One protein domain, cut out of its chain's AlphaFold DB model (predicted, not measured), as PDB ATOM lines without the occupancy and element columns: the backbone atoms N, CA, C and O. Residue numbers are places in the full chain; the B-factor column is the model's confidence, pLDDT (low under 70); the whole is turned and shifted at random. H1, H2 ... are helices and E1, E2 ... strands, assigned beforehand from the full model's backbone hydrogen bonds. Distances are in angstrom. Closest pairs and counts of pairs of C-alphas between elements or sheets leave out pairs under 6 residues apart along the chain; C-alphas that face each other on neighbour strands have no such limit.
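Overview. This is residues 513 to 663 of the 680 residues of the protein "DUF4988 domain-containing protein" of Bacteroides eggerthii (UniProt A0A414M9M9). Two strongly twisted sheets lie face to face as a sandwich, one of six strands and one of five, their strands crossed at 35 degrees, with the short helix H1 at one end on both sheets. The turn of the hairpin E2 and E3 lies at the other end of the long axis, and at one side E10 runs on into E11 from one sheet to the other. The printed part has 151 residues, with one named helix and eleven named strands in the order E1 H1 E2 E3 E4 E5 E6 E7 E8 E9 E10 E11, and its class is mostly strand. The mixed sheet has the order E4 E5 E1 E8 E9 E10, and the antiparallel one E3 E2 E6 E7 E11. The whole is compact, with a radius of gyration of the C-alphas of 15.2 A and spans of 49 by 37 by 24 A.

Arrangement. E1, residues 513 to 521, is an inner strand of the six-stranded sheet. It is antiparallel to E5, residues 577 to 585, at 163 degrees, with N 516 and O 582 2.8 A apart, and parallel to E8, residues 620 to 626, at 15 degrees, with N 517 and O 622 2.8 A apart. H1, residues 523 to 527, is on this sheet at a height of 7.3 A and lies over none of its strands, but only just: 2 of its 5 C-alphas fall on E5. Its O i to N i+4 pair is within hydrogen-bond range. H1 is also on the five-stranded sheet, at a height of 8.0 A, over E6, residues 594 to 598; the closest C-alphas of H1 and E6 are those of Leu 527 and Tyr 598, 7.1 A apart. E2, residues 539 to 551, and E3, residues 556 to 564, form a hairpin, with N 543 and O 562 2.9 A apart; E2 bends by 62 degrees at residue 545 and E3 by 76 degrees at residue 559. E4, residues 569 to 572, forms a hairpin with E5, with N 570 and O 579 2.9 A apart. E2 is antiparallel to E6, with N 542 and O 595 2.9 A apart. E6 and E7, residues 601 to 608, form a hairpin, with N 596 and O 604 2.8 A apart. E8, E9, residues 644 to 648, and E10, residues 654 to 657, are a meander, each strand the antiparallel neighbour of the one before, with N 623 and O 645 2.8 A apart and N 646 and O 655 2.8 A apart. E11, residues 659 to 662, is antiparallel to E7, with N 607 and O 660 3.0 A apart. Across the sandwich, the closest C-alphas of E2 and E5 are those of Ser 547 and Leu 585, 6.2 A apart, while E8 and E11 are near each other and E1 and E7 are apart.

Along the chain. E1 begins at C-alpha 513 (36.590, -17.373, -30.521) and is 25.4 A long. E2, the longest strand by residues, measures 31.8 A, E3 20.5 A, E5 26.3 A, E7 22.2 A and E8 19.1 A. H1 is 6.2 A long. E11 ends at C-alpha 662 (26.505, 5.695, -18.788).

Size, cuts and confidence. The C-alphas of Asp 532 and Val 553 are the two farthest apart, at 49.0 A. The printed part has no cut. The links H1 to E2, E7 to E8 and E8 to E9 are long; in the last, residues 629 to 630 pair antiparallel with 640 to 641. The mean pLDDT of the printed part is 87.1, and residues 587 to 591, 610 to 614, 634 to 636 and 649 to 653 are under 70.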
ATOM      1  N   ALA A 513      36.350 -18.676 -31.112       91.12
ATOM      2  CA  ALA A 513      36.590 -17.373 -30.521       91.12
ATOM      3  C   ALA A 513      35.909 -16.235 -31.307       91.12
ATOM      4  O   ALA A 513      35.895 -16.233 -32.538       91.12
ATOM      5  N   THR A 514      35.400 -15.243 -30.582       89.69
ATOM      6  CA  THR A 514      35.029 -13.914 -31.087       89.69
ATOM      7  C   THR A 514      36.059 -12.920 -30.574       89.69
ATOM      8  O   THR A 514      36.345 -12.910 -29.374       89.69
ATOM      9  N   LYS A 515      36.613 -12.086 -31.456       92.12
ATOM     10  CA  LYS A 515      37.630 -11.094 -31.094       92.12
ATOM     11  C   LYS A 515      36.994  -9.739 -30.806       92.12
ATOM     12  O   LYS A 515      36.149  -9.271 -31.563       92.12
ATOM     13  N   TYR A 516      37.448  -9.101 -29.739       92.50
ATOM     14  CA  TYR A 516      37.044  -7.769 -29.317       92.50
ATOM     15  C   TYR A 516      38.270  -6.865 -29.327       92.50
ATOM     16  O   TYR A 516      39.286  -7.189 -28.714       92.50
ATOM     17  N   LYS A 517      38.161  -5.741 -30.026       94.88
ATOM     18  CA  LYS A 517      39.136  -4.655 -30.047       94.88
ATOM     19  C   LYS A 517      38.448  -3.421 -29.492       94.88
ATOM     20  O   LYS A 517      37.506  -2.920 -30.098       94.88
ATOM     21  N   VAL A 518      38.857  -2.981 -28.313       96.12
ATOM     22  CA  VAL A 518      38.320  -1.790 -27.654       96.12
ATOM     23  C   VAL A 518      39.363  -0.692 -27.757       96.12
ATOM     24  O   VAL A 518      40.442  -0.815 -27.187       96.12
ATOM     25  N   HIS A 519      39.023   0.372 -28.471       96.44
ATOM     26  CA  HIS A 519      39.801   1.596 -28.583       96.44
ATOM     27  C   HIS A 519      39.147   2.631 -27.673       96.44
ATOM     28  O   HIS A 519      38.074   3.153 -27.982       96.44
ATOM     29  N   LEU A 520      39.754   2.883 -26.518       97.12
ATOM     30  CA  LEU A 520      39.300   3.890 -25.572       97.12
ATOM     31  C   LEU A 520      40.138   5.156 -25.753       97.12
ATOM     32  O   LEU A 520      41.328   5.175 -25.443       97.12
ATOM     33  N   PHE A 521      39.496   6.207 -26.252       96.25
ATOM     34  CA  PHE A 521      40.124   7.500 -26.491       96.25
ATOM     35  C   PHE A 521      40.049   8.375 -25.248       96.25
ATOM     36  O   PHE A 521      39.056   8.349 -24.519       96.25
ATOM     37  N   LYS A 522      41.090   9.180 -25.024       96.62
ATOM     38  CA  LYS A 522      41.218  10.035 -23.840       96.62
ATOM     39  C   LYS A 522      40.922   9.254 -22.552       96.62
ATOM     40  O   LYS A 522      39.966   9.546 -21.828       96.62
ATOM     41  N   ALA A 523      41.643   8.151 -22.366       97.00
ATOM     42  CA  ALA A 523      41.338   7.144 -21.362       97.00
ATOM     43  C   ALA A 523      41.359   7.705 -19.932       97.00
ATOM     44  O   ALA A 523      40.473   7.359 -19.144       97.00
ATOM     45  N   SER A 524      42.316   8.584 -19.606       96.56
ATOM     46  CA  SER A 524      42.398   9.187 -18.273       96.56
ATOM     47  C   SER A 524      41.196  10.103 -18.011       96.56
ATOM     48  O   SER A 524      40.508   9.943 -17.001       96.56
ATOM     49  N   GLU A 525      40.851  10.964 -18.978       94.75
ATOM     50  CA  GLU A 525      39.666  11.838 -18.928       94.75
ATOM     51  C   GLU A 525      38.375  11.017 -18.778       94.75
ATOM     52  O   GLU A 525      37.552  11.284 -17.901       94.75
ATOM     53  N   PHE A 526      38.209   9.974 -19.597       95.44
ATOM     54  CA  PHE A 526      37.019   9.125 -19.589       95.44
ATOM     55  C   PHE A 526      36.792   8.439 -18.236       95.44
ATOM     56  O   PHE A 526      35.651   8.319 -17.776       95.44
ATOM     57  N   LEU A 527      37.873   7.984 -17.600       95.56
ATOM     58  CA  LEU A 527      37.839   7.310 -16.300       95.56
ATOM     59  C   LEU A 527      37.861   8.288 -15.114       95.56
ATOM     60  O   LEU A 527      37.668   7.847 -13.980       95.56
ATOM     61  N   GLY A 528      38.020   9.590 -15.374       94.12
ATOM     62  CA  GLY A 528      38.044  10.642 -14.359       94.12
ATOM     63  C   GLY A 528      39.309  10.624 -13.504       94.12
ATOM     64  O   GLY A 528      39.230  10.886 -12.307       94.12
ATOM     65  N   ILE A 529      40.446  10.260 -14.098       96.44
ATOM     66  CA  ILE A 529      41.755  10.198 -13.445       96.44
ATOM     67  C   ILE A 529      42.641  11.285 -14.048       96.44
ATOM     68  O   ILE A 529      42.629  11.491 -15.265       96.44
ATOM     69  N   ASP A 530      43.402  11.980 -13.202       94.75
ATOM     70  CA  ASP A 530      44.411  12.918 -13.686       94.75
ATOM     71  C   ASP A 530      45.407  12.190 -14.602       94.75
ATOM     72  O   ASP A 530      45.754  11.031 -14.368       94.75
ATOM     73  N   LYS A 531      45.827  12.850 -15.683       92.94
ATOM     74  CA  LYS A 531      46.678  12.222 -16.695       92.94
ATOM     75  C   LYS A 531      48.035  11.807 -16.121       92.94
ATOM     76  O   LYS A 531      48.542  10.757 -16.511       92.94
ATOM     77  N   ASP A 532      48.591  12.584 -15.193       93.06
ATOM     78  CA  ASP A 532      49.897  12.296 -14.593       93.06
ATOM     79  C   ASP A 532      49.830  11.114 -13.602       93.06
ATOM     80  O   ASP A 532      50.829  10.427 -13.386       93.06
ATOM     81  N   ASP A 533      48.637  10.820 -13.070       94.75
ATOM     82  CA  ASP A 533      48.370   9.727 -12.122       94.75
ATOM     83  C   ASP A 533      47.771   8.468 -12.780       94.75
ATOM     84  O   ASP A 533      47.478   7.469 -12.103       94.75
ATOM     85  N   PHE A 534      47.538   8.497 -14.095       97.25
ATOM     86  CA  PHE A 534      46.874   7.413 -14.805       97.25
ATOM     87  C   PHE A 534      47.811   6.221 -15.043       97.25
ATOM     88  O   PHE A 534      48.748   6.277 -15.839       97.25
ATOM     89  N   ASP A 535      47.504   5.089 -14.406       97.06
ATOM     90  CA  ASP A 535      48.160   3.807 -14.664       97.06
ATOM     91  C   ASP A 535      47.181   2.828 -15.316       97.06
ATOM     92  O   ASP A 535      46.293   2.267 -14.664       97.06
ATOM     93  N   TYR A 536      47.380   2.561 -16.608       96.19
ATOM     94  CA  TYR A 536      46.552   1.613 -17.350       96.19
ATOM     95  C   TYR A 536      46.558   0.201 -16.740       96.19
ATOM     96  O   TYR A 536      45.621  -0.567 -16.961       96.19
ATOM     97  N   LYS A 537      47.564  -0.162 -15.928       96.69
ATOM     98  CA  LYS A 537      47.606  -1.465 -15.253       96.69
ATOM     99  C   LYS A 537      46.521  -1.633 -14.192       96.69
ATOM    100  O   LYS A 537      46.196  -2.766 -13.843       96.69
ATOM    101  N   LYS A 538      45.947  -0.527 -13.713       96.50
ATOM    102  CA  LYS A 538      44.807  -0.507 -12.788       96.50
ATOM    103  C   LYS A 538      43.458  -0.602 -13.500       96.50
ATOM    104  O   LYS A 538      42.428  -0.698 -12.827       96.50
ATOM    105  N   VAL A 539      43.437  -0.577 -14.835       97.12
ATOM    106  CA  VAL A 539      42.209  -0.694 -15.621       97.12
ATOM    107  C   VAL A 539      41.770  -2.153 -15.693       97.12
ATOM    108  O   VAL A 539      42.556  -3.061 -15.961       97.12
ATOM    109  N   THR A 540      40.480  -2.390 -15.470       96.00
ATOM    110  CA  THR A 540      39.832  -3.676 -15.748       96.00
ATOM    111  C   THR A 540      38.567  -3.436 -16.559       96.00
ATOM    112  O   THR A 540      37.759  -2.570 -16.224       96.00
ATOM    113  N   ILE A 541      38.391  -4.203 -17.634       95.56
ATOM    114  CA  ILE A 541      37.207  -4.140 -18.493       95.56
ATOM    115  C   ILE A 541      36.438  -5.449 -18.340       95.56
ATOM    116  O   ILE A 541      36.988  -6.525 -18.569       95.56
ATOM    117  N   LEU A 542      35.158  -5.363 -17.973       92.81
ATOM    118  CA  LEU A 542      34.259  -6.514 -17.986       92.81
ATOM    119  C   LEU A 542      33.364  -6.472 -19.216       92.81
ATOM    120  O   LEU A 542      32.538  -5.567 -19.347       92.81
ATOM    121  N   LEU A 543      33.470  -7.494 -20.062       91.69
ATOM    122  CA  LEU A 543      32.505  -7.740 -21.124       91.69
ATOM    123  C   LEU A 543      31.353  -8.577 -20.570       91.69
ATOM    124  O   LEU A 543      31.536  -9.720 -20.152       91.69
ATOM    125  N   THR A 544      30.153  -8.009 -20.551       85.94
ATOM    126  CA  THR A 544      28.996  -8.653 -19.925       85.94
ATOM    127  C   THR A 544      28.382  -9.751 -20.796       85.94
ATOM    128  O   THR A 544      28.478  -9.705 -22.018       85.94
ATOM    129  N   GLN A 545      27.697 -10.701 -20.147       77.19
ATOM    130  CA  GLN A 545      26.761 -11.663 -20.752       77.19
ATOM    131  C   GLN A 545      27.292 -12.499 -21.931       77.19
ATOM    132  O   GLN A 545      26.564 -12.721 -22.900       77.19
ATOM    133  N   GLN A 546      28.516 -13.016 -21.836       84.62
ATOM    134  CA  GLN A 546      29.058 -13.945 -22.832       84.62
ATOM    135  C   GLN A 546      28.842 -15.398 -22.421       84.62
ATOM    136  O   GLN A 546      28.580 -15.694 -21.257       84.62
ATOM    137  N   SER A 547      28.932 -16.322 -23.375       85.50
ATOM    138  CA  SER A 547      28.778 -17.741 -23.061       85.50
ATOM    139  C   SER A 547      29.980 -18.290 -22.300       85.50
ATOM    140  O   SER A 547      31.134 -18.064 -22.672       85.50
ATOM    141  N   GLN A 548      29.682 -19.053 -21.253       86.56
ATOM    142  CA  GLN A 548      30.657 -19.851 -20.526       86.56
ATOM    143  C   GLN A 548      31.010 -21.129 -21.293       86.56
ATOM    144  O   GLN A 548      32.183 -21.452 -21.418       86.56
ATOM    145  N   LEU A 549      29.999 -21.860 -21.779       89.12
ATOM    146  CA  LEU A 549      30.148 -23.183 -22.391       89.12
ATOM    147  C   LEU A 549      29.720 -23.149 -23.862       89.12
ATOM    148  O   LEU A 549      28.586 -22.762 -24.154       89.12
ATOM    149  N   LEU A 550      30.565 -23.643 -24.765       90.50
ATOM    150  CA  LEU A 550      30.277 -23.724 -26.197       90.50
ATOM    151  C   LEU A 550      30.403 -25.166 -26.702       90.50
ATOM    152  O   LEU A 550      31.467 -25.772 -26.584       90.50
ATOM    153  N   SER A 551      29.327 -25.718 -27.270       90.44
ATOM    154  CA  SER A 551      29.356 -27.058 -27.880       90.44
ATOM    155  C   SER A 551      29.913 -27.045 -29.305       90.44
ATOM    156  O   SER A 551      29.975 -25.997 -29.947       90.44
ATOM    157  N   ALA A 552      30.247 -28.222 -29.845       87.75
ATOM    158  CA  ALA A 552      30.766 -28.384 -31.212       87.75
ATOM    159  C   ALA A 552      29.784 -27.951 -32.330       87.75
ATOM    160  O   ALA A 552      30.200 -27.717 -33.464       87.75
ATOM    161  N   VAL A 553      28.493 -27.795 -32.004       87.25
ATOM    162  CA  VAL A 553      27.459 -27.208 -32.883       87.25
ATOM    163  C   VAL A 553      27.226 -25.716 -32.611       87.25
ATOM    164  O   VAL A 553      26.217 -25.154 -33.031       87.25
ATOM    165  N   TYR A 554      28.148 -25.065 -31.897       85.00
ATOM    166  CA  TYR A 554      28.107 -23.645 -31.540       85.00
ATOM    167  C   TYR A 554      26.899 -23.240 -30.688       85.00
ATOM    168  O   TYR A 554      26.457 -22.087 -30.704       85.00
ATOM    169  N   LYS A 555      26.365 -24.185 -29.907       86.12
ATOM    170  CA  LYS A 555      25.332 -23.883 -28.922       86.12
ATOM    171  C   LYS A 555      25.992 -23.385 -27.639       86.12
ATOM    172  O   LYS A 555      26.829 -24.069 -27.054       86.12
ATOM    173  N   ALA A 556      25.588 -22.188 -27.238       84.31
ATOM    174  CA  ALA A 556      26.078 -21.473 -26.070       84.31
ATOM    175  C   ALA A 556      25.209 -21.746 -24.833       84.31
ATOM    176  O   ALA A 556      23.977 -21.770 -24.929       84.31
ATOM    177  N   TYR A 557      25.840 -21.872 -23.666       83.06
ATOM    178  CA  TYR A 557      25.176 -22.003 -22.365       83.06
ATOM    179  C   TYR A 557      25.835 -21.109 -21.309       83.06
ATOM    180  O   TYR A 557      26.986 -20.706 -21.486       83.06
ATOM    181  N   ASN A 558      25.084 -20.838 -20.231       83.06
ATOM    182  CA  ASN A 558      25.461 -20.086 -19.025       83.06
ATOM    183  C   ASN A 558      26.134 -18.734 -19.311       83.06
ATOM    184  O   ASN A 558      27.288 -18.666 -19.725       83.06
ATOM    185  N   ARG A 559      25.415 -17.630 -19.093       83.31
ATOM    186  CA  ARG A 559      25.959 -16.292 -19.360       83.31
ATOM    187  C   ARG A 559      26.805 -15.809 -18.190       83.31
ATOM    188  O   ARG A 559      26.301 -15.725 -17.076       83.31
ATOM    189  N   VAL A 560      28.043 -15.429 -18.472       87.19
ATOM    190  CA  VAL A 560      29.027 -14.960 -17.489       87.19
ATOM    191  C   VAL A 560      29.836 -13.784 -18.057       87.19
ATOM    192  O   VAL A 560      29.962 -13.662 -19.282       87.19
ATOM    193  N   PRO A 561      30.364 -12.878 -17.218       89.31
ATOM    194  CA  PRO A 561      31.247 -11.814 -17.684       89.31
ATOM    195  C   PRO A 561      32.656 -12.334 -18.002       89.31
ATOM    196  O   PRO A 561      33.181 -13.190 -17.288       89.31
ATOM    197  N   TYR A 562      33.284 -11.775 -19.036       92.69
ATOM    198  CA  TYR A 562      34.711 -11.964 -19.319       92.69
ATOM    199  C   TYR A 562      35.504 -10.768 -18.805       92.69
ATOM    200  O   TYR A 562      35.067  -9.627 -18.955       92.69
ATOM    201  N   VAL A 563      36.666 -11.036 -18.218       93.19
ATOM    202  CA  VAL A 563      37.541 -10.026 -17.621       93.19
ATOM    203  C   VAL A 563      38.731  -9.797 -18.542       93.19
ATOM    204  O   VAL A 563      39.471 -10.729 -18.832       93.19
ATOM    205  N   ALA A 564      38.950  -8.554 -18.949       94.25
ATOM    206  CA  ALA A 564      40.171  -8.116 -19.610       94.25
ATOM    207  C   ALA A 564      40.965  -7.209 -18.658       94.25
ATOM    208  O   ALA A 564      40.412  -6.271 -18.075       94.25
ATOM    209  N   GLN A 565      42.253  -7.503 -18.487       93.06
ATOM    210  CA  GLN A 565      43.175  -6.776 -17.608       93.06
ATOM    211  C   GLN A 565      44.381  -6.276 -18.411       93.06
ATOM    212  O   GLN A 565      44.438  -6.404 -19.630       93.06
ATOM    213  N   SER A 566      45.366  -5.710 -17.726       91.94
ATOM    214  CA  SER A 566      46.523  -5.054 -18.336       91.94
ATOM    215  C   SER A 566      47.331  -5.912 -19.319       91.94
ATOM    216  O   SER A 566      47.945  -5.369 -20.230       91.94
ATOM    217  N   ASN A 567      47.303  -7.242 -19.197       92.06
ATOM    218  CA  ASN A 567      47.970  -8.162 -20.123       92.06
ATOM    219  C   ASN A 567      47.311  -8.236 -21.513       92.06
ATOM    220  O   ASN A 567      47.919  -8.760 -22.442       92.06
ATOM    221  N   THR A 568      46.083  -7.737 -21.657       94.19
ATOM    222  CA  THR A 568      45.383  -7.618 -22.942       94.19
ATOM    223  C   THR A 568      45.346  -6.179 -23.447       94.19
ATOM    224  O   THR A 568      44.583  -5.885 -24.366       94.19
ATOM    225  N   MET A 569      46.105  -5.269 -22.823       96.88
ATOM    226  CA  MET A 569      46.021  -3.833 -23.068       96.88
ATOM    227  C   MET A 569      47.366  -3.220 -23.449       96.88
ATOM    228  O   MET A 569      48.415  -3.584 -22.918       96.88
ATOM    229  N   THR A 570      47.313  -2.218 -24.318       97.69
ATOM    230  CA  THR A 570      48.423  -1.323 -24.651       97.69
ATOM    231  C   THR A 570      47.959   0.119 -24.498       97.69
ATOM    232  O   THR A 570      46.827   0.440 -24.852       97.69
ATOM    233  N   TYR A 571      48.815   0.990 -23.967       97.31
ATOM    234  CA  TYR A 571      48.479   2.390 -23.714       97.31
ATOM    235  C   TYR A 571      49.501   3.317 -24.366       97.31
ATOM    236  O   TYR A 571      50.704   3.138 -24.176       97.31
ATOM    237  N   ASP A 572      49.009   4.304 -25.114       97.06
ATOM    238  CA  ASP A 572      49.807   5.410 -25.630       97.06
ATOM    239  C   ASP A 572      49.595   6.664 -24.756       97.06
ATOM    240  O   ASP A 572      48.526   7.281 -24.813       97.06
ATOM    241  N   PRO A 573      50.602   7.082 -23.967       93.94
ATOM    242  CA  PRO A 573      50.488   8.246 -23.090       93.94
ATOM    243  C   PRO A 573      50.451   9.584 -23.846       93.94
ATOM    244  O   PRO A 573      49.954  10.583 -23.314       93.94
ATOM    245  N   VAL A 574      50.963   9.646 -25.083       94.44
ATOM    246  CA  VAL A 574      50.973  10.885 -25.874       94.44
ATOM    247  C   VAL A 574      49.554  11.214 -26.312       94.44
ATOM    248  O   VAL A 574      49.064  12.315 -26.049       94.44
ATOM    249  N   THR A 575      48.886  10.240 -26.925       94.81
ATOM    250  CA  THR A 575      47.519  10.379 -27.440       94.81
ATOM    251  C   THR A 575      46.438  10.098 -26.392       94.81
ATOM    252  O   THR A 575      45.268  10.381 -26.645       94.81
ATOM    253  N   ASP A 576      46.821   9.603 -25.207       96.50
ATOM    254  CA  ASP A 576      45.915   9.133 -24.151       96.50
ATOM    255  C   ASP A 576      44.922   8.078 -24.670       96.50
ATOM    256  O   ASP A 576      43.716   8.123 -24.418       96.50
ATOM    257  N   GLN A 577      45.437   7.128 -25.452       96.69
ATOM    258  CA  GLN A 577      44.645   6.071 -26.070       96.69
ATOM    259  C   GLN A 577      44.989   4.718 -25.450       96.69
ATOM    260  O   GLN A 577      46.138   4.275 -25.470       96.69
ATOM    261  N   LEU A 578      43.970   4.045 -24.916       98.06
ATOM    262  CA  LEU A 578      44.065   2.678 -24.422       98.06
ATOM    263  C   LEU A 578      43.452   1.730 -25.450       98.06
ATOM    264  O   LEU A 578      42.268   1.830 -25.771       98.06
ATOM    265  N   GLU A 579      44.236   0.770 -25.917       97.94
ATOM    266  CA  GLU A 579      43.747  -0.325 -26.743       97.94
ATOM    267  C   GLU A 579      43.675  -1.602 -25.917       97.94
ATOM    268  O   GLU A 579      44.612  -1.946 -25.202       97.94
ATOM    269  N   CYS A 580      42.560  -2.317 -26.015       97.88
ATOM    270  CA  CYS A 580      42.370  -3.612 -25.381       97.88
ATOM    271  C   CYS A 580      41.938  -4.634 -26.431       97.88
ATOM    272  O   CYS A 580      40.913  -4.449 -27.090       97.88
ATOM    273  N   VAL A 581      42.701  -5.719 -26.575       97.06
ATOM    274  CA  VAL A 581      42.412  -6.791 -27.533       97.06
ATOM    275  C   VAL A 581      42.322  -8.118 -26.803       97.06
ATOM    276  O   VAL A 581      43.299  -8.612 -26.248       97.06
ATOM    277  N   PHE A 582      41.141  -8.724 -26.826       95.19
ATOM    278  CA  PHE A 582      40.890 -10.002 -26.168       95.19
ATOM    279  C   PHE A 582      39.816 -10.789 -26.917       95.19
ATOM    280  O   PHE A 582      39.094 -10.240 -27.750       95.19
ATOM    281  N   CYS A 583      39.709 -12.090 -26.648       93.75
ATOM    282  CA  CYS A 583      38.670 -12.919 -27.252       93.75
ATOM    283  C   CYS A 583      37.808 -13.601 -26.193       93.75
ATOM    284  O   CYS A 583      38.261 -13.879 -25.081       93.75
ATOM    285  N   THR A 584      36.574 -13.920 -26.567       92.25
ATOM    286  CA  THR A 584      35.668 -14.774 -25.783       92.25
ATOM    287  C   THR A 584      35.204 -15.948 -26.626       92.25
ATOM    288  O   THR A 584      35.384 -15.946 -27.843       92.25
ATOM    289  N   LEU A 585      34.550 -16.934 -26.014       90.81
ATOM    290  CA  LEU A 585      33.752 -17.881 -26.790       90.81
ATOM    291  C   LEU A 585      32.581 -17.138 -27.445       90.81
ATOM    292  O   LEU A 585      31.900 -16.342 -26.790       90.81
ATOM    293  N   GLY A 586      32.379 -17.363 -28.742       77.88
ATOM    294  CA  GLY A 586      31.334 -16.693 -29.506       77.88
ATOM    295  C   GLY A 586      29.946 -17.190 -29.126       77.88
ATOM    296  O   GLY A 586      29.743 -18.378 -28.874       77.88
ATOM    297  N   ALA A 587      28.969 -16.283 -29.074       67.94
ATOM    298  CA  ALA A 587      27.684 -16.599 -28.473       67.94
ATOM    299  C   ALA A 587      26.514 -15.880 -29.152       67.94
ATOM    300  O   ALA A 587      26.293 -14.680 -29.022       67.94
ATOM    301  N   ALA A 588      25.671 -16.684 -29.802       60.78
ATOM    302  CA  ALA A 588      24.480 -16.226 -30.511       60.78
ATOM    303  C   ALA A 588      23.393 -15.615 -29.604       60.78
ATOM    304  O   ALA A 588      22.386 -15.168 -30.123       60.78
ATOM    305  N   ASN A 589      23.573 -15.600 -28.280       60.72
ATOM    306  CA  ASN A 589      22.619 -15.072 -27.304       60.72
ATOM    307  C   ASN A 589      23.239 -13.988 -26.396       60.72
ATOM    308  O   ASN A 589      22.681 -13.703 -25.340       60.72
ATOM    309  N   SER A 590      24.393 -13.416 -26.743       62.47
ATOM    310  CA  SER A 590      25.077 -12.438 -25.886       62.47
ATOM    311  C   SER A 590      24.465 -11.041 -25.946       62.47
ATOM    312  O   SER A 590      24.041 -10.589 -27.008       62.47
ATOM    313  N   SER A 591      24.500 -10.318 -24.822       68.38
ATOM    314  CA  SER A 591      24.462  -8.853 -24.849       68.38
ATOM    315  C   SER A 591      25.890  -8.326 -24.777       68.38
ATOM    316  O   SER A 591      26.742  -8.901 -24.109       68.38
ATOM    317  N   ILE A 592      26.173  -7.254 -25.504       80.38
ATOM    318  CA  ILE A 592      27.505  -6.658 -25.549       80.38
ATOM    319  C   ILE A 592      27.440  -5.418 -24.676       80.38
ATOM    320  O   ILE A 592      26.629  -4.536 -24.920       80.38
ATOM    321  N   GLY A 593      28.255  -5.374 -23.635       88.06
ATOM    322  CA  GLY A 593      28.345  -4.238 -22.733       88.06
ATOM    323  C   GLY A 593      29.697  -4.265 -22.051       88.06
ATOM    324  O   GLY A 593      30.160  -5.335 -21.657       88.06
ATOM    325  N   LEU A 594      30.333  -3.104 -21.952       92.81
ATOM    326  CA  LEU A 594      31.637  -2.939 -21.326       92.81
ATOM    327  C   LEU A 594      31.454  -2.160 -20.031       92.81
ATOM    328  O   LEU A 594      31.002  -1.018 -20.056       92.81
ATOM    329  N   ASN A 595      31.815  -2.759 -18.904       93.31
ATOM    330  CA  ASN A 595      31.965  -2.020 -17.655       93.31
ATOM    331  C   ASN A 595      33.451  -1.720 -17.453       93.31
ATOM    332  O   ASN A 595      34.268  -2.643 -17.455       93.31
ATOM    333  N   PHE A 596      33.783  -0.448 -17.265       95.69
ATOM    334  CA  PHE A 596      35.145   0.018 -17.049       95.69
ATOM    335  C   PHE A 596      35.382   0.278 -15.567       95.69
ATOM    336  O   PHE A 596      34.624   1.012 -14.928       95.69
ATOM    337  N   TYR A 597      36.456  -0.302 -15.048       95.56
ATOM    338  CA  TYR A 597      36.907  -0.149 -13.673       95.56
ATOM    339  C   TYR A 597      38.313   0.444 -13.657       95.56
ATOM    340  O   TYR A 597      39.135   0.094 -14.504       95.56
ATOM    341  N   TYR A 598      38.591   1.294 -12.671       96.25
ATOM    342  CA  TYR A 598      39.936   1.766 -12.349       96.25
ATOM    343  C   TYR A 598      40.187   1.531 -10.866       96.25
ATOM    344  O   TYR A 598      39.381   1.958 -10.041       96.25
ATOM    345  N   ASP A 599      41.261   0.813 -10.545       94.88
ATOM    346  CA  ASP A 599      41.593   0.403  -9.175       94.88
ATOM    347  C   ASP A 599      40.399  -0.258  -8.460       94.88
ATOM    348  O   ASP A 599      40.026   0.072  -7.339       94.88
ATOM    349  N   LYS A 600      39.741  -1.177  -9.185       92.94
ATOM    350  CA  LYS A 600      38.537  -1.922  -8.771       92.94
ATOM    351  C   LYS A 600      37.271  -1.083  -8.603       92.94
ATOM    352  O   LYS A 600      36.211  -1.660  -8.399       92.94
ATOM    353  N   GLU A 601      37.298   0.230  -8.756       93.81
ATOM    354  CA  GLU A 601      36.083   1.045  -8.706       93.81
ATOM    355  C   GLU A 601      35.441   1.162 -10.089       93.81
ATOM    356  O   GLU A 601      36.090   1.577 -11.049       93.81
ATOM    357  N   GLY A 602      34.157   0.817 -10.206       93.38
ATOM    358  CA  GLY A 602      33.411   0.984 -11.452       93.38
ATOM    359  C   GLY A 602      33.259   2.461 -11.816       93.38
ATOM    360  O   GLY A 602      32.646   3.218 -11.071       93.38
ATOM    361  N   LYS A 603      33.784   2.871 -12.973       94.25
ATOM    362  CA  LYS A 603      33.786   4.276 -13.416       94.25
ATOM    363  C   LYS A 603      32.703   4.571 -14.448       94.25
ATOM    364  O   LYS A 603      31.951   5.533 -14.293       94.25
ATOM    365  N   LYS A 604      32.608   3.753 -15.499       93.75
ATOM    366  CA  LYS A 604      31.700   3.974 -16.640       93.75
ATOM    367  C   LYS A 604      31.176   2.651 -17.189       93.75
ATOM    368  O   LYS A 604      31.833   1.616 -17.069       93.75
ATOM    369  N   ARG A 605      30.032   2.701 -17.872       92.75
ATOM    370  CA  ARG A 605      29.526   1.598 -18.699       92.75
ATOM    371  C   ARG A 605      29.301   2.068 -20.123       92.75
ATOM    372  O   ARG A 605      28.742   3.138 -20.332       92.75
ATOM    373  N   TRP A 606      29.693   1.250 -21.087       92.81
ATOM    374  CA  TRP A 606      29.379   1.439 -22.494       92.81
ATOM    375  C   TRP A 606      28.493   0.302 -22.996       92.81
ATOM    376  O   TRP A 606      28.720  -0.864 -22.666       92.81
ATOM    377  N   GLU A 607      27.500   0.635 -23.814       89.38
ATOM    378  CA  GLU A 607      26.657  -0.337 -24.509       89.38
ATOM    379  C   GLU A 607      26.368   0.109 -25.947       89.38
ATOM    380  O   GLU A 607      26.214   1.306 -26.199       89.38
ATOM    381  N   PRO A 608      26.206  -0.827 -26.895       87.06
ATOM    382  CA  PRO A 608      25.711  -0.510 -28.222       87.06
ATOM    383  C   PRO A 608      24.266   0.005 -28.146       87.06
ATOM    384  O   PRO A 608      23.432  -0.509 -27.398       87.06
ATOM    385  N   SER A 609      23.940   1.007 -28.962       81.62
ATOM    386  CA  SER A 609      22.552   1.438 -29.167       81.62
ATOM    387  C   SER A 609      21.735   0.353 -29.887       81.62
ATOM    388  O   SER A 609      22.294  -0.579 -30.463       81.62
ATOM    389  N   SER A 610      20.402   0.467 -29.907       68.19
ATOM    390  CA  SER A 610      19.516  -0.523 -30.551       68.19
ATOM    391  C   SER A 610      19.797  -0.750 -32.044       68.19
ATOM    392  O   SER A 610      19.521  -1.826 -32.562       68.19
ATOM    393  N   LEU A 611      20.376   0.235 -32.738       58.50
ATOM    394  CA  LEU A 611      20.806   0.099 -34.136       58.50
ATOM    395  C   LEU A 611      22.089  -0.742 -34.282       58.50
ATOM    396  O   LEU A 611      22.363  -1.264 -35.358       58.50
ATOM    397  N   ALA A 612      22.850  -0.895 -33.196       59.69
ATOM    398  CA  ALA A 612      24.117  -1.615 -33.108       59.69
ATOM    399  C   ALA A 612      24.022  -2.912 -32.280       59.69
ATOM    400  O   ALA A 612      25.031  -3.591 -32.083       59.69
ATOM    401  N   SER A 613      22.846  -3.276 -31.758       63.16
ATOM    402  CA  SER A 613      22.669  -4.490 -30.957       63.16
ATOM    403  C   SER A 613      22.579  -5.715 -31.870       63.16
ATOM    404  O   SER A 613      21.496  -6.096 -32.320       63.16
ATOM    405  N   VAL A 614      23.726  -6.324 -32.172       67.06
ATOM    406  CA  VAL A 614      23.825  -7.559 -32.962       67.06
ATOM    407  C   VAL A 614      24.423  -8.663 -32.101       67.06
ATOM    408  O   VAL A 614      25.307  -8.431 -31.282       67.06
ATOM    409  N   LEU A 615      23.927  -9.883 -32.289       72.62
ATOM    410  CA  LEU A 615      24.435 -11.073 -31.617       72.62
ATOM    411  C   LEU A 615      25.785 -11.449 -32.239       72.62
ATOM    412  O   LEU A 615      25.832 -11.874 -33.395       72.62
ATOM    413  N   LEU A 616      26.869 -11.279 -31.478       77.50
ATOM    414  CA  LEU A 616      28.223 -11.615 -31.913       77.50
ATOM    415  C   LEU A 616      28.427 -13.130 -31.947       77.50
ATOM    416  O   LEU A 616      28.314 -13.828 -30.939       77.50
ATOM    417  N   ARG A 617      28.736 -13.642 -33.134       79.19
ATOM    418  CA  ARG A 617      28.918 -15.072 -33.374       79.19
ATOM    419  C   ARG A 617      30.399 -15.458 -33.282       79.19
ATOM    420  O   ARG A 617      31.269 -14.590 -33.373       79.19
ATOM    421  N   PRO A 618      30.692 -16.756 -33.105       83.69
ATOM    422  CA  PRO A 618      32.032 -17.290 -33.326       83.69
ATOM    423  C   PRO A 618      32.599 -16.813 -34.669       83.69
ATOM    424  O   PRO A 618      31.841 -16.658 -35.630       83.69
ATOM    425  N   ASP A 619      33.910 -16.582 -34.716       84.31
ATOM    426  CA  ASP A 619      34.652 -16.092 -35.888       84.31
ATOM    427  C   ASP A 619      34.395 -14.629 -36.294       84.31
ATOM    428  O   ASP A 619      34.846 -14.170 -37.340       84.31
ATOM    429  N   TRP A 620      33.665 -13.868 -35.476       85.75
ATOM    430  CA  TRP A 620      33.463 -12.437 -35.707       85.75
ATOM    431  C   TRP A 620      34.509 -11.595 -34.982       85.75
ATOM    432  O   TRP A 620      35.053 -11.987 -33.942       85.75
ATOM    433  N   GLU A 621      34.725 -10.394 -35.505       88.75
ATOM    434  CA  GLU A 621      35.508  -9.350 -34.860       88.75
ATOM    435  C   GLU A 621      34.623  -8.134 -34.557       88.75
ATOM    436  O   GLU A 621      33.855  -7.683 -35.407       88.75
ATOM    437  N   ALA A 622      34.730  -7.597 -33.344       88.81
ATOM    438  CA  ALA A 622      34.092  -6.352 -32.939       88.81
ATOM    439  C   ALA A 622      35.149  -5.285 -32.650       88.81
ATOM    440  O   ALA A 622      35.970  -5.458 -31.752       88.81
ATOM    441  N   ASN A 623      35.088  -4.173 -33.377       90.75
ATOM    442  CA  ASN A 623      35.917  -2.990 -33.176       90.75
ATOM    443  C   ASN A 623      35.067  -1.914 -32.493       90.75
ATOM    444  O   ASN A 623      34.141  -1.379 -33.097       90.75
ATOM    445  N   MET A 624      35.337  -1.642 -31.222       91.50
ATOM    446  CA  MET A 624      34.580  -0.737 -30.360       91.50
ATOM    447  C   MET A 624      35.392   0.528 -30.128       91.50
ATOM    448  O   MET A 624      36.486   0.464 -29.582       91.50
ATOM    449  N   TYR A 625      34.841   1.670 -30.509       93.62
ATOM    450  CA  TYR A 625      35.450   2.983 -30.364       93.62
ATOM    451  C   TYR A 625      34.711   3.708 -29.245       93.62
ATOM    452  O   TYR A 625      33.554   4.089 -29.395       93.62
ATOM    453  N   VAL A 626      35.352   3.846 -28.090       94.38
ATOM    454  CA  VAL A 626      34.760   4.401 -26.870       94.38
ATOM    455  C   VAL A 626      35.382   5.762 -26.587       94.38
ATOM    456  O   VAL A 626      36.585   5.947 -26.746       94.38
ATOM    457  N   ASN A 627      34.547   6.712 -26.165       94.50
ATOM    458  CA  ASN A 627      34.878   8.125 -25.988       94.50
ATOM    459  C   ASN A 627      35.387   8.802 -27.272       94.50
ATOM    460  O   ASN A 627      36.292   9.636 -27.257       94.50
ATOM    461  N   HIS A 628      34.806   8.409 -28.404       92.56
ATOM    462  CA  HIS A 628      35.191   8.883 -29.725       92.56
ATOM    463  C   HIS A 628      33.961   9.186 -30.578       92.56
ATOM    464  O   HIS A 628      32.955   8.479 -30.489       92.56
ATOM    465  N   SER A 629      34.074  10.207 -31.421       90.06
ATOM    466  CA  SER A 629      33.075  10.595 -32.412       90.06
ATOM    467  C   SER A 629      33.760  10.646 -33.767       90.06
ATOM    468  O   SER A 629      34.766  11.341 -33.917       90.06
ATOM    469  N   GLY A 630      33.233   9.915 -34.744       86.31
ATOM    470  CA  GLY A 630      33.828   9.877 -36.073       86.31
ATOM    471  C   GLY A 630      33.045   9.043 -37.076       86.31
ATOM    472  O   GLY A 630      32.066   8.369 -36.741       86.31
ATOM    473  N   GLU A 631      33.493   9.095 -38.329       82.31
ATOM    474  CA  GLU A 631      33.003   8.212 -39.383       82.31
ATOM    475  C   GLU A 631      33.692   6.842 -39.274       82.31
ATOM    476  O   GLU A 631      34.921   6.765 -39.340       82.31
ATOM    477  N   PRO A 632      32.935   5.741 -39.124       75.75
ATOM    478  CA  PRO A 632      33.508   4.421 -38.878       75.75
ATOM    479  C   PRO A 632      34.300   3.844 -40.059       75.75
ATOM    480  O   PRO A 632      35.117   2.946 -39.867       75.75
ATOM    481  N   PHE A 633      34.030   4.311 -41.277       73.56
ATOM    482  CA  PHE A 633      34.740   3.936 -42.497       73.56
ATOM    483  C   PHE A 633      34.566   5.034 -43.555       73.56
ATOM    484  O   PHE A 633      33.566   5.758 -43.517       73.56
ATOM    485  N   PRO A 634      35.484   5.142 -44.533       69.75
ATOM    486  CA  PRO A 634      35.344   6.089 -45.635       69.75
ATOM    487  C   PRO A 634      34.019   5.889 -46.385       69.75
ATOM    488  O   PRO A 634      33.776   4.822 -46.950       69.75
ATOM    489  N   GLY A 635      33.159   6.910 -46.390       68.69
ATOM    490  CA  GLY A 635      31.840   6.855 -47.032       68.69
ATOM    491  C   GLY A 635      30.690   6.420 -46.118       68.69
ATOM    492  O   GLY A 635      29.564   6.265 -46.597       68.69
ATOM    493  N   ALA A 636      30.928   6.248 -44.814       68.88
ATOM    494  CA  ALA A 636      29.850   6.192 -43.837       68.88
ATOM    495  C   ALA A 636      29.110   7.537 -43.864       68.88
ATOM    496  O   ALA A 636      29.642   8.543 -43.424       68.88
ATOM    497  N   GLY A 637      27.882   7.575 -44.391       71.69
ATOM    498  CA  GLY A 637      27.121   8.823 -44.581       71.69
ATOM    499  C   GLY A 637      26.746   9.591 -43.301       71.69
ATOM    500  O   GLY A 637      25.987  10.553 -43.392       71.69
ATOM    501  N   SER A 638      27.243   9.159 -42.136       79.75
ATOM    502  CA  SER A 638      27.035   9.765 -40.824       79.75
ATOM    503  C   SER A 638      28.217   9.473 -39.892       79.75
ATOM    504  O   SER A 638      28.709   8.344 -39.834       79.75
ATOM    505  N   SER A 639      28.589  10.466 -39.080       85.19
ATOM    506  CA  SER A 639      29.414  10.265 -37.884       85.19
ATOM    507  C   SER A 639      28.598   9.573 -36.792       85.19
ATOM    508  O   SER A 639      27.407   9.853 -36.625       85.19
ATOM    509  N   TYR A 640      29.240   8.701 -36.023       87.19
ATOM    510  CA  TYR A 640      28.644   8.070 -34.852       87.19
ATOM    511  C   TYR A 640      29.449   8.400 -33.600       87.19
ATOM    512  O   TYR A 640      30.675   8.477 -33.642       87.19
ATOM    513  N   ASP A 641      28.752   8.523 -32.476       89.00
ATOM    514  CA  ASP A 641      29.377   8.632 -31.164       89.00
ATOM    515  C   ASP A 641      29.517   7.248 -30.536       89.00
ATOM    516  O   ASP A 641      28.592   6.425 -30.579       89.00
ATOM    517  N   ASN A 642      30.668   7.014 -29.909       91.00
ATOM    518  CA  ASN A 642      30.986   5.816 -29.143       91.00
ATOM    519  C   ASN A 642      30.623   4.520 -29.888       91.00
ATOM    520  O   ASN A 642      29.894   3.685 -29.356       91.00
ATOM    521  N   TYR A 643      31.012   4.395 -31.150       89.50
ATOM    522  CA  TYR A 643      30.447   3.402 -32.059       89.50
ATOM    523  C   TYR A 643      31.143   2.042 -32.014       89.50
ATOM    524  O   TYR A 643      32.249   1.884 -31.508       89.50
ATOM    525  N   VAL A 644      30.488   1.037 -32.588       87.81
ATOM    526  CA  VAL A 644      31.042  -0.303 -32.783       87.81
ATOM    527  C   VAL A 644      30.862  -0.748 -34.225       87.81
ATOM    528  O   VAL A 644      29.806  -0.529 -34.818       87.81
ATOM    529  N   GLY A 645      31.900  -1.371 -34.776       86.62
ATOM    530  CA  GLY A 645      31.893  -2.090 -36.041       86.62
ATOM    531  C   GLY A 645      31.996  -3.594 -35.813       86.62
ATOM    532  O   GLY A 645      32.858  -4.046 -35.062       86.62
ATOM    533  N   TYR A 646      31.140  -4.375 -36.463       83.81
ATOM    534  CA  TYR A 646      31.177  -5.833 -36.454       83.81
ATOM    535  C   TYR A 646      31.568  -6.337 -37.825       83.81
ATOM    536  O   TYR A 646      30.819  -6.130 -38.779       83.81
ATOM    537  N   THR A 647      32.685  -7.040 -37.901       82.56
ATOM    538  CA  THR A 647      33.144  -7.693 -39.119       82.56
ATOM    539  C   THR A 647      32.826  -9.174 -39.020       82.56
ATOM    540  O   THR A 647      33.260  -9.861 -38.090       82.56
ATOM    541  N   ASN A 648      32.046  -9.673 -39.977       75.75
ATOM    542  CA  ASN A 648      31.921 -11.109 -40.187       75.75
ATOM    543  C   ASN A 648      33.018 -11.541 -41.160       75.75
ATOM    544  O   ASN A 648      32.865 -11.351 -42.372       75.75
ATOM    545  N   ASN A 649      34.090 -12.142 -40.640       67.56
ATOM    546  CA  ASN A 649      35.212 -12.617 -41.453       67.56
ATOM    547  C   ASN A 649      34.750 -13.591 -42.558       67.56
ATOM    548  O   ASN A 649      35.323 -13.605 -43.641       67.56
ATOM    549  N   GLY A 650      33.633 -14.303 -42.351       64.44
ATOM    550  CA  GLY A 650      33.041 -15.223 -43.326       64.44
ATOM    551  C   GLY A 650      32.181 -14.616 -44.430       64.44
ATOM    552  O   GLY A 650      31.991 -15.275 -45.452       64.44
ATOM    553  N   GLU A 651      31.647 -13.406 -44.250       65.25
ATOM    554  CA  GLU A 651      30.736 -12.754 -45.214       65.25
ATOM    555  C   GLU A 651      31.319 -11.473 -45.826       65.25
ATOM    556  O   GLU A 651      30.715 -10.917 -46.739       65.25
ATOM    557  N   GLY A 652      32.451 -10.974 -45.316       62.56
ATOM    558  CA  GLY A 652      33.071  -9.725 -45.779       62.56
ATOM    559  C   GLY A 652      32.236  -8.466 -45.503       62.56
ATOM    560  O   GLY A 652      32.583  -7.379 -45.956       62.56
ATOM    561  N   ASN A 653      31.138  -8.595 -44.757       66.19
ATOM    562  CA  ASN A 653      30.248  -7.494 -44.421       66.19
ATOM    563  C   ASN A 653      30.609  -6.926 -43.052       66.19
ATOM    564  O   ASN A 653      30.691  -7.664 -42.067       66.19
ATOM    565  N   THR A 654      30.747  -5.599 -42.993       73.00
ATOM    566  CA  THR A 654      30.919  -4.874 -41.733       73.00
ATOM    567  C   THR A 654      29.655  -4.090 -41.410       73.00
ATOM    568  O   THR A 654      29.129  -3.369 -42.258       73.00
ATOM    569  N   ARG A 655      29.131  -4.247 -40.193       78.00
ATOM    570  CA  ARG A 655      27.972  -3.489 -39.695       78.00
ATOM    571  C   ARG A 655      28.421  -2.516 -38.631       78.00
ATOM    572  O   ARG A 655      29.228  -2.892 -37.793       78.00
ATOM    573  N   TYR A 656      27.842  -1.325 -38.613       81.69
ATOM    574  CA  TYR A 656      28.197  -0.300 -37.642       81.69
ATOM    575  C   TYR A 656      26.976   0.216 -36.906       81.69
ATOM    576  O   TYR A 656      25.866   0.213 -37.436       81.69
ATOM    577  N   GLY A 657      27.196   0.721 -35.700       83.00
ATOM    578  CA  GLY A 657      26.239   1.616 -35.078       83.00
ATOM    579  C   GLY A 657      26.788   2.286 -33.828       83.00
ATOM    580  O   GLY A 657      27.804   1.872 -33.272       83.00
ATOM    581  N   GLY A 658      26.109   3.353 -33.410       86.88
ATOM    582  CA  GLY A 658      26.511   4.150 -32.255       86.88
ATOM    583  C   GLY A 658      26.365   3.398 -30.935       86.88
ATOM    584  O   GLY A 658      25.603   2.427 -30.831       86.88
ATOM    585  N   GLY A 659      27.048   3.885 -29.913       88.94
ATOM    586  CA  GLY A 659      26.956   3.388 -28.546       88.94
ATOM    587  C   GLY A 659      26.568   4.484 -27.567       88.94
ATOM    588  O   GLY A 659      26.493   5.667 -27.894       88.94
ATOM    589  N   ARG A 660      26.264   4.068 -26.343       89.25
ATOM    590  CA  ARG A 660      25.856   4.930 -25.238       89.25
ATOM    591  C   ARG A 660      26.815   4.728 -24.083       89.25
ATOM    592  O   ARG A 660      27.153   3.594 -23.751       89.25
ATOM    593  N   VAL A 661      27.219   5.836 -23.472       90.69
ATOM    594  CA  VAL A 661      28.042   5.846 -22.264       90.69
ATOM    595  C   VAL A 661      27.170   6.258 -21.089       90.69
ATOM    596  O   VAL A 661      26.526   7.307 -21.113       90.69
ATOM    597  N   TYR A 662      27.187   5.441 -20.046       89.69
ATOM    598  CA  TYR A 662      26.505   5.695 -18.788       89.69
ATOM    599  C   TYR A 662      27.520   6.079 -17.716       89.69
ATOM    600  O   TYR A 662      28.572   5.448 -17.558       89.69
ATOM    601  N   THR A 663      27.182   7.131 -16.983       85.19
ATOM    602  CA  THR A 663      27.890   7.645 -15.816       85.19
ATOM    603  C   THR A 663      27.009   7.443 -14.583       85.19
ATOM    604  O   THR A 663      25.795   7.299 -14.726       85.19
TER     605      THR A 663